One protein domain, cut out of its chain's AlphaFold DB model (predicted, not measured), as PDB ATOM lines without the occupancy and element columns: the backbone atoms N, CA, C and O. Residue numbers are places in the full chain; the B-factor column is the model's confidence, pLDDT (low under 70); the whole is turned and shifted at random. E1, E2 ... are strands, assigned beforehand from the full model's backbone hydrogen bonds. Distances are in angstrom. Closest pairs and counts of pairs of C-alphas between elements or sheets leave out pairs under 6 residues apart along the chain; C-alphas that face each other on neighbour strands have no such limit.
ATOM      1  N   CYS A  26     -48.434 -44.975  32.779       96.50
ATOM      2  CA  CYS A  26     -47.372 -45.830  32.247       96.50
ATOM      3  C   CYS A  26     -47.858 -47.270  32.088       96.50
ATOM      4  O   CYS A  26     -48.440 -47.843  33.011       96.50
ATOM      5  N   GLY A  27     -47.637 -47.864  30.915       93.81
ATOM      6  CA  GLY A  27     -48.161 -49.188  30.596       93.81
ATOM      7  C   GLY A  27     -47.368 -49.942  29.535       93.81
ATOM      8  O   GLY A  27     -46.326 -49.496  29.056       93.81
ATOM      9  N   LEU A  28     -47.875 -51.126  29.191       91.19
ATOM     10  CA  LEU A  28     -47.335 -51.980  28.133       91.19
ATOM     11  C   LEU A  28     -48.076 -51.749  26.803       91.19
ATOM     12  O   LEU A  28     -49.275 -51.473  26.831       91.19
ATOM     13  N   PRO A  29     -47.421 -51.985  25.647       87.38
ATOM     14  CA  PRO A  29     -46.043 -52.468  25.482       87.38
ATOM     15  C   PRO A  29     -44.956 -51.467  25.904       87.38
ATOM     16  O   PRO A  29     -45.134 -50.261  25.821       87.38
ATOM     17  N   ALA A  30     -43.813 -51.996  26.342       86.19
ATOM     18  CA  ALA A  30     -42.618 -51.207  26.623       86.19
ATOM     19  C   ALA A  30     -41.920 -50.760  25.321       86.19
ATOM     20  O   ALA A  30     -42.046 -51.413  24.281       86.19
ATOM     21  N   ASP A  31     -41.167 -49.662  25.386       85.31
ATOM     22  CA  ASP A  31     -40.353 -49.154  24.287       85.31
ATOM     23  C   ASP A  31     -39.194 -50.114  23.941       85.31
ATOM     24  O   ASP A  31     -38.939 -51.118  24.611       85.31
ATOM     25  N   ALA A  32     -38.442 -49.801  22.882       86.06
ATOM     26  CA  ALA A  32     -37.313 -50.625  22.436       86.06
ATOM     27  C   ALA A  32     -36.179 -50.765  23.476       86.06
ATOM     28  O   ALA A  32     -35.286 -51.593  23.301       86.06
ATOM     29  N   THR A  33     -36.199 -49.958  24.540       86.88
ATOM     30  CA  THR A  33     -35.240 -50.000  25.651       86.88
ATOM     31  C   THR A  33     -35.777 -50.752  26.873       86.88
ATOM     32  O   THR A  33     -35.052 -50.906  27.853       86.88
ATOM     33  N   GLY A  34     -37.013 -51.257  26.808       86.88
ATOM     34  CA  GLY A  34     -37.667 -51.980  27.895       86.88
ATOM     35  C   GLY A  34     -38.342 -51.084  28.936       86.88
ATOM     36  O   GLY A  34     -38.737 -51.597  29.978       86.88
ATOM     37  N   ARG A  35     -38.491 -49.779  28.673       89.62
ATOM     38  CA  ARG A  35     -39.220 -48.854  29.559       89.62
ATOM     39  C   ARG A  35     -40.698 -48.841  29.212       89.62
ATOM     40  O   ARG A  35     -41.034 -48.920  28.031       89.62
ATOM     41  N   LEU A  36     -41.573 -48.706  30.206       94.06
ATOM     42  CA  LEU A  36     -43.000 -48.528  29.934       94.06
ATOM     43  C   LEU A  36     -43.240 -47.311  29.033       94.06
ATOM     44  O   LEU A  36     -42.445 -46.372  28.977       94.06
ATOM     45  N   VAL A  37     -44.343 -47.351  28.296       95.00
ATOM     46  CA  VAL A  37     -44.759 -46.257  27.417       95.00
ATOM     47  C   VAL A  37     -45.897 -45.500  28.090       95.00
ATOM     48  O   VAL A  37     -46.704 -46.084  28.813       95.00
ATOM     49  N   ALA A  38     -45.931 -44.185  27.884       95.50
ATOM     50  CA  ALA A  38     -47.012 -43.343  28.365       95.50
ATOM     51  C   ALA A  38     -48.238 -43.501  27.455       95.50
ATOM     52  O   ALA A  38     -48.127 -43.393  26.231       95.50
ATOM     53  N   TYR A  39     -49.401 -43.722  28.060       94.88
ATOM     54  CA  TYR A  39     -50.672 -43.943  27.383       94.88
ATOM     55  C   TYR A  39     -51.763 -43.022  27.906       94.88
ATOM     56  O   TYR A  39     -51.725 -42.556  29.043       94.88
ATOM     57  N   CYS A  40     -52.762 -42.835  27.055       94.50
ATOM     58  CA  CYS A  40     -54.071 -42.309  27.393       94.50
ATOM     59  C   CYS A  40     -55.117 -43.411  27.179       94.50
ATOM     60  O   CYS A  40     -54.870 -44.381  26.460       94.50
ATOM     61  N   ASP A  41     -56.289 -43.275  27.796       91.88
ATOM     62  CA  ASP A  41     -57.348 -44.290  27.689       91.88
ATOM     63  C   ASP A  41     -57.896 -44.441  26.264       91.88
ATOM     64  O   ASP A  41     -58.273 -45.536  25.842       91.88
ATOM     65  N   SER A  42     -57.945 -43.340  25.513       90.00
ATOM     66  CA  SER A  42     -58.337 -43.347  24.109       90.00
ATOM     67  C   SER A  42     -57.115 -43.612  23.224       90.00
ATOM     68  O   SER A  42     -56.085 -42.958  23.384       90.00
ATOM     69  N   PRO A  43     -57.216 -44.516  22.231       85.94
ATOM     70  CA  PRO A  43     -56.108 -44.820  21.322       85.94
ATOM     71  C   PRO A  43     -55.741 -43.653  20.394       85.94
ATOM     72  O   PRO A  43     -54.707 -43.706  19.735       85.94
ATOM     73  N   ARG A  44     -56.597 -42.627  20.314       89.19
ATOM     74  CA  ARG A  44     -56.367 -41.393  19.545       89.19
ATOM     75  C   ARG A  44     -55.771 -40.280  20.407       89.19
ATOM     76  O   ARG A  44     -55.481 -39.203  19.890       89.19
ATOM     77  N   ASP A  45     -55.651 -40.510  21.711       92.25
ATOM     78  CA  ASP A  45     -55.168 -39.511  22.645       92.25
ATOM     79  C   ASP A  45     -53.669 -39.677  22.868       92.25
ATOM     80  O   ASP A  45     -53.140 -40.790  22.912       92.25
ATOM     81  N   GLN A  46     -52.992 -38.549  23.042       93.50
ATOM     82  CA  GLN A  46     -51.567 -38.497  23.305       93.50
ATOM     83  C   GLN A  46     -51.299 -37.839  24.663       93.50
ATOM     84  O   GLN A  46     -51.885 -36.791  24.954       93.50
ATOM     85  N   PRO A  47     -50.410 -38.421  25.489       95.56
ATOM     86  CA  PRO A  47     -49.993 -37.806  26.739       95.56
ATOM     87  C   PRO A  47     -49.021 -36.658  26.454       95.56
ATOM     88  O   PRO A  47     -47.992 -36.845  25.799       95.56
ATOM     89  N   VAL A  48     -49.328 -35.463  26.948       96.69
ATOM     90  CA  VAL A  48     -48.580 -34.232  26.672       96.69
ATOM     91  C   VAL A  48     -48.409 -33.381  27.925       96.69
ATOM     92  O   VAL A  48     -49.079 -33.585  28.936       96.69
ATOM     93  N   CYS A  49     -47.493 -32.424  27.834       96.81
ATOM     94  CA  CYS A  49     -47.303 -31.343  28.789       96.81
ATOM     95  C   CYS A  49     -47.150 -30.017  28.044       96.81
ATOM     96  O   CYS A  49     -46.592 -29.992  26.940       96.81
ATOM     97  N   ASP A  50     -47.583 -28.933  28.676       97.19
ATOM     98  CA  ASP A  50     -47.551 -27.586  28.109       97.19
ATOM     99  C   ASP A  50     -46.142 -27.002  28.084       97.19
ATOM    100  O   ASP A  50     -45.312 -27.261  28.960       97.19
ATOM    101  N   GLU A  51     -45.864 -26.163  27.092       96.75
ATOM    102  CA  GLU A  51     -44.727 -25.251  27.155       96.75
ATOM    103  C   GLU A  51     -45.076 -24.027  28.034       96.75
ATOM    104  O   GLU A  51     -46.247 -23.722  28.244       96.75
ATOM    105  N   PRO A  52     -44.093 -23.292  28.590       95.38
ATOM    106  CA  PRO A  52     -44.354 -22.274  29.616       95.38
ATOM    107  C   PRO A  52     -45.337 -21.166  29.212       95.38
ATOM    108  O   PRO A  52     -45.991 -20.592  30.080       95.38
ATOM    109  N   ASP A  53     -45.437 -20.876  27.914       93.62
ATOM    110  CA  ASP A  53     -46.246 -19.791  27.352       93.62
ATOM    111  C   ASP A  53     -47.291 -20.287  26.331       93.62
ATOM    112  O   ASP A  53     -47.874 -19.480  25.603       93.62
ATOM    113  N   ALA A  54     -47.510 -21.604  26.228       94.62
ATOM    114  CA  ALA A  54     -48.403 -22.190  25.230       94.62
ATOM    115  C   ALA A  54     -49.047 -23.491  25.728       94.62
ATOM    116  O   ALA A  54     -48.392 -24.294  26.379       94.62
ATOM    117  N   GLU A  55     -50.324 -23.691  25.394       94.75
ATOM    118  CA  GLU A  55     -51.056 -24.932  25.681       94.75
ATOM    119  C   GLU A  55     -50.864 -25.942  24.543       94.75
ATOM    120  O   GLU A  55     -50.902 -25.575  23.356       94.75
ATOM    121  N   ALA A  56     -50.689 -27.212  24.898       95.25
ATOM    122  CA  ALA A  56     -50.485 -28.294  23.955       95.25
ATOM    123  C   ALA A  56     -51.757 -28.561  23.133       95.25
ATOM    124  O   ALA A  56     -52.817 -28.886  23.667       95.25
ATOM    125  N   HIS A  57     -51.640 -28.481  21.809       94.25
ATOM    126  CA  HIS A  57     -52.720 -28.818  20.884       94.25
ATOM    127  C   HIS A  57     -52.176 -29.328  19.551       94.25
ATOM    128  O   HIS A  57     -51.005 -29.146  19.211       94.25
ATOM    129  N   PHE A  58     -53.045 -29.976  18.781       93.75
ATOM    130  CA  PHE A  58     -52.724 -30.438  17.438       93.75
ATOM    131  C   PHE A  58     -53.141 -29.407  16.389       93.75
ATOM    132  O   PHE A  58     -54.277 -28.933  16.390       93.75
ATOM    133  N   GLU A  59     -52.232 -29.104  15.466       93.31
ATOM    134  CA  GLU A  59     -52.462 -28.206  14.331       93.31
ATOM    135  C   GLU A  59     -52.051 -28.888  13.016       93.31
ATOM    136  O   GLU A  59     -51.118 -29.693  12.983       93.31
ATOM    137  N   GLU A  60     -52.737 -28.570  11.914       90.75
ATOM    138  CA  GLU A  60     -52.363 -29.026  10.573       90.75
ATOM    139  C   GLU A  60     -51.186 -28.205  10.027       90.75
ATOM    140  O   GLU A  60     -51.320 -27.032   9.681       90.75
ATOM    141  N   GLY A  61     -50.017 -28.838   9.932       85.62
ATOM    142  CA  GLY A  61     -48.811 -28.259   9.351       85.62
ATOM    143  C   GLY A  61     -48.528 -28.746   7.928       85.62
ATOM    144  O   GLY A  61     -49.191 -29.621   7.372       85.62
ATOM    145  N   ALA A  62     -47.440 -28.240   7.339       85.75
ATOM    146  CA  ALA A  62     -47.020 -28.577   5.970       85.75
ATOM    147  C   ALA A  62     -46.701 -30.073   5.740       85.75
ATOM    148  O   ALA A  62     -46.516 -30.497   4.600       85.75
ATOM    149  N   ARG A  63     -46.579 -30.864   6.813       86.19
ATOM    150  CA  ARG A  63     -46.289 -32.306   6.779       86.19
ATOM    151  C   ARG A  63     -47.389 -33.153   7.437       86.19
ATOM    152  O   ARG A  63     -47.148 -34.329   7.690       86.19
ATOM    153  N   GLY A  64     -48.564 -32.572   7.689       87.81
ATOM    154  CA  GLY A  64     -49.672 -33.204   8.410       87.81
ATOM    155  C   GLY A  64     -49.855 -32.639   9.817       87.81
ATOM    156  O   GLY A  64     -49.311 -31.582  10.140       87.81
ATOM    157  N   ILE A  65     -50.633 -33.342  10.643       89.50
ATOM    158  CA  ILE A  65     -50.890 -32.951  12.032       89.50
ATOM    159  C   ILE A  65     -49.602 -32.965  12.854       89.50
ATOM    160  O   ILE A  65     -48.808 -33.906  12.790       89.50
ATOM    161  N   GLN A  66     -49.401 -31.906  13.632       92.31
ATOM    162  CA  GLN A  66     -48.256 -31.722  14.512       92.31
ATOM    163  C   GLN A  66     -48.697 -31.199  15.879       92.31
ATOM    164  O   GLN A  66     -49.648 -30.427  15.983       92.31
ATOM    165  N   LEU A  67     -47.968 -31.602  16.919       93.69
ATOM    166  CA  LEU A  67     -48.114 -31.054  18.263       93.69
ATOM    167  C   LEU A  67     -47.477 -29.659  18.326       93.69
ATOM    168  O   LEU A  67     -46.312 -29.493  17.954       93.69
ATOM    169  N   VAL A  68     -48.231 -28.676  18.807       95.06
ATOM    170  CA  VAL A  68     -47.815 -27.280  18.982       95.06
ATOM    171  C   VAL A  68     -48.055 -26.867  20.429       95.06
ATOM    172  O   VAL A  68     -49.013 -27.314  21.052       95.06
ATOM    173  N   GLY A  69     -47.166 -26.030  20.971       95.06
ATOM    174  CA  GLY A  69     -47.304 -25.484  22.324       95.06
ATOM    175  C   GLY A  69     -47.100 -26.501  23.445       95.06
ATOM    176  O   GLY A  69     -47.360 -26.195  24.596       95.06
ATOM    177  N   GLY A  70     -46.629 -27.708  23.134       95.81
ATOM    178  CA  GLY A  70     -46.435 -28.754  24.123       95.81
ATOM    179  C   GLY A  70     -45.433 -29.805  23.690       95.81
ATOM    180  O   GLY A  70     -44.928 -29.811  22.563       95.81
ATOM    181  N   ARG A  71     -45.140 -30.723  24.608       96.50
ATOM    182  CA  ARG A  71     -44.252 -31.863  24.374       96.50
ATOM    183  C   ARG A  71     -44.883 -33.138  24.889       96.50
ATOM    184  O   ARG A  71     -45.591 -33.129  25.887       96.50
ATOM    185  N   VAL A  72     -44.578 -34.241  24.221       95.88
ATOM    186  CA  VAL A  72     -45.073 -35.564  24.607       95.88
ATOM    187  C   VAL A  72     -44.480 -35.958  25.959       95.88
ATOM    188  O   VAL A  72     -43.261 -35.897  26.146       95.88
ATOM    189  N   ALA A  73     -45.342 -36.350  26.895       96.19
ATOM    190  CA  ALA A  73     -44.931 -36.899  28.179       96.19
ATOM    191  C   ALA A  73     -44.428 -38.339  28.008       96.19
ATOM    192  O   ALA A  73     -44.822 -39.056  27.087       96.19
ATOM    193  N   SER A  74     -43.552 -38.782  28.904       95.25
ATOM    194  CA  SER A  74     -42.947 -40.116  28.838       95.25
ATOM    195  C   SER A  74     -42.901 -40.770  30.209       95.25
ATOM    196  O   SER A  74     -43.012 -40.085  31.220       95.25
ATOM    197  N   CYS A  75     -42.681 -42.079  30.243       95.69
ATOM    198  CA  CYS A  75     -42.369 -42.773  31.486       95.69
ATOM    199  C   CYS A  75     -40.877 -42.665  31.801       95.69
ATOM    200  O   CYS A  75     -40.025 -42.788  30.913       95.69
ATOM    201  N   SER A  76     -40.567 -42.421  33.068       92.56
ATOM    202  CA  SER A  76     -39.212 -42.454  33.603       92.56
ATOM    203  C   SER A  76     -38.697 -43.898  33.712       92.56
ATOM    204  O   SER A  76     -39.387 -44.862  33.383       92.56
ATOM    205  N   SER A  77     -37.457 -44.059  34.183       89.25
ATOM    206  CA  SER A  77     -36.892 -45.371  34.537       89.25
ATOM    207  C   SER A  77     -37.616 -46.067  35.687       89.25
ATOM    208  O   SER A  77     -37.476 -47.276  35.837       89.25
ATOM    209  N   ASP A  78     -38.338 -45.299  36.496       91.75
ATOM    210  CA  ASP A  78     -39.037 -45.751  37.695       91.75
ATOM    211  C   ASP A  78     -40.542 -45.930  37.425       91.75
ATOM    212  O   ASP A  78     -41.341 -45.986  38.355       91.75
ATOM    213  N   ASP A  79     -40.925 -46.006  36.143       90.25
ATOM    214  CA  ASP A  79     -42.301 -46.167  35.661       90.25
ATOM    215  C   ASP A  79     -43.254 -45.030  36.074       90.25
ATOM    216  O   ASP A  79     -44.477 -45.187  36.095       90.25
ATOM    217  N   GLU A  80     -42.701 -43.847  36.353       92.56
ATOM    218  CA  GLU A  80     -43.466 -42.642  36.662       92.56
ATOM    219  C   GLU A  80     -43.662 -41.776  35.419       92.56
ATOM    220  O   GLU A  80     -42.755 -41.614  34.600       92.56
ATOM    221  N   LEU A  81     -44.836 -41.160  35.297       94.44
ATOM    222  CA  LEU A  81     -45.082 -40.176  34.253       94.44
ATOM    223  C   LEU A  81     -44.306 -38.894  34.509       94.44
ATOM    224  O   LEU A  81     -44.431 -38.272  35.563       94.44
ATOM    225  N   VAL A  82     -43.555 -38.468  33.500       95.12
ATOM    226  CA  VAL A  82     -42.732 -37.268  33.566       95.12
ATOM    227  C   VAL A  82     -42.916 -36.400  32.330       95.12
ATOM    228  O   VAL A  82     -42.971 -36.879  31.192       95.12
ATOM    229  N   CYS A  83     -42.963 -35.094  32.567       96.00
ATOM    230  CA  CYS A  83     -42.886 -34.102  31.512       96.00
ATOM    231  C   CYS A  83     -41.425 -33.835  31.113       96.00
ATOM    232  O   CYS A  83     -40.547 -33.782  31.982       96.00
ATOM    233  N   PRO A  84     -41.131 -33.622  29.818       95.25
ATOM    234  CA  PRO A  84     -39.795 -33.243  29.377       95.25
ATOM    235  C   PRO A  84     -39.326 -31.916  29.999       95.25
ATOM    236  O   PRO A  84     -40.147 -31.029  30.237       95.25
ATOM    237  N   PRO A  85     -38.011 -31.701  30.185       94.81
ATOM    238  CA  PRO A  85     -37.496 -30.427  30.678       94.81
ATOM    239  C   PRO A  85     -37.966 -29.231  29.839       94.81
ATOM    240  O   PRO A  85     -37.978 -29.290  28.605       94.81
ATOM    241  N   GLY A  86     -38.291 -28.130  30.520       92.75
ATOM    242  CA  GLY A  86     -38.773 -26.900  29.886       92.75
ATOM    243  C   GLY A  86     -40.272 -26.887  29.583       92.75
ATOM    244  O   GLY A  86     -40.690 -26.072  28.774       92.75
ATOM    245  N   THR A  87     -41.048 -27.770  30.206       96.44
ATOM    246  CA  THR A  87     -42.521 -27.769  30.201       96.44
ATOM    247  C   THR A  87     -43.058 -27.371  31.578       96.44
ATOM    248  O   THR A  87     -42.286 -27.255  32.539       96.44
ATOM    249  N   VAL A  88     -44.366 -27.141  31.674       94.44
ATOM    250  CA  VAL A  88     -45.055 -26.754  32.910       94.44
ATOM    251  C   VAL A  88     -46.290 -27.618  33.153       94.44
ATOM    252  O   VAL A  88     -46.847 -28.206  32.231       94.44
ATOM    253  N   GLY A  89     -46.719 -27.676  34.414       90.62
ATOM    254  CA  GLY A  89     -47.910 -28.421  34.815       90.62
ATOM    255  C   GLY A  89     -47.686 -29.926  34.966       90.62
ATOM    256  O   GLY A  89     -46.555 -30.413  35.008       90.62
ATOM    257  N   GLU A  90     -48.797 -30.644  35.115       91.38
ATOM    258  CA  GLU A  90     -48.832 -32.105  35.163       91.38
ATOM    259  C   GLU A  90     -49.177 -32.670  33.774       91.38
ATOM    260  O   GLU A  90     -49.887 -32.008  33.014       91.38
ATOM    261  N   PRO A  91     -48.717 -33.888  33.432       94.75
ATOM    262  CA  PRO A  91     -49.092 -34.536  32.182       94.75
ATOM    263  C   PRO A  91     -50.607 -34.716  32.051       94.75
ATOM    264  O   PRO A  91     -51.273 -35.147  32.996       94.75
ATOM    265  N   TYR A  92     -51.143 -34.485  30.855       94.69
ATOM    266  CA  TYR A  92     -52.553 -34.713  30.539       94.69
ATOM    267  C   TYR A  92     -52.730 -35.279  29.124       94.69
ATOM    268  O   TYR A  92     -51.778 -35.372  28.353       94.69
ATOM    269  N   CYS A  93     -53.943 -35.722  28.801       94.38
ATOM    270  CA  CYS A  93     -54.268 -36.320  27.509       94.38
ATOM    271  C   CYS A  93     -54.950 -35.309  26.584       94.38
ATOM    272  O   CYS A  93     -55.906 -34.649  26.994       94.38
ATOM    273  N   ILE A  94     -54.502 -35.240  25.329       93.69
ATOM    274  CA  ILE A  94     -55.185 -34.512  24.248       93.69
ATOM    275  C   ILE A  94     -55.513 -35.452  23.094       93.69
ATOM    276  O   ILE A  94     -54.738 -36.352  22.785       93.69
ATOM    277  N   THR A  95     -56.647 -35.240  22.432       92.12
ATOM    278  CA  THR A  95     -57.083 -36.068  21.301       92.12
ATOM    279  C   THR A  95     -56.551 -35.516  19.982       92.12
ATOM    280  O   THR A  95     -56.807 -34.355  19.656       92.12
ATOM    281  N   ASP A  96     -55.889 -36.355  19.182       85.38
ATOM    282  CA  ASP A  96     -55.601 -36.032  17.783       85.38
ATOM    283  C   ASP A  96     -56.925 -36.015  16.992       85.38
ATOM    284  O   ASP A  96     -57.636 -37.029  16.938       85.38
TER     285      ASP A  96
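What this domain is: This is residues 26 to 96 of the 99 residues of an uncharacterized protein of Polyangiaceae bacterium (UniProt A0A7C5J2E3). A small sheet of three antiparallel strands, E5, E2 and E6 in that order across it, forms the middle, with the hairpin of E3 and E4 at one end of the long axis and looped stretches around E1 at the other. The printed part has 71 residues, with no named helix and six named strands, E1 to E6 along the chain; the class is all strand, though under half of the residues are in named elements. The whole is compact, with a radius of gyration of the C-alphas of 12.4 A and spans of 33 by 24 by 20 A.

How they stand to each other: E2, residues 45 to 50, is the inner strand, antiparallel to edge strand E6, residues 88 to 95, at 153 degrees; N 48 and O 92 are 2.8 A apart, within hydrogen-bond range. E6 bends by 69 degrees at residue 91. The other edge strand, E5, residues 70 to 72, is antiparallel to E2 at 130 degrees, with N 49 and O 71 at 2.8 A. E3, residues 57 to 61, and E4, residues 64 to 68, form an antiparallel hairpin at 140 degrees, with N 59 and O 66 at 2.9 A. E3 and E6 come closest at the C-alphas of His 57 and Ile 94, 7.1 A. E4 and E5 meet only through their link. E1, residues 37 to 39, pairs with no named strand, but residues 26 to 27 pair antiparallel with its residues 37 to 38. Its closest C-alphas to E2 are Tyr 39 and Pro 47, 6.2 A.

Where its parts are: E2 spans 15.2 A from C-alpha 45 at (-55.168, -39.511, 22.645), and E6 19.1 A to C-alpha 95 at (-57.083, -36.068, 21.301). E3 spans 12.2 A, E4 12.3 A, E5 7.0 A and E1 6.3 A.

The domain as a whole: The C-alphas of Ala 62 and Asp 78, the two farthest apart, are 36.9 A apart. The link from E5 to E6, residues 73 to 87, is long. The printed part has no cut, and no printed residue is under 70 in pLDDT.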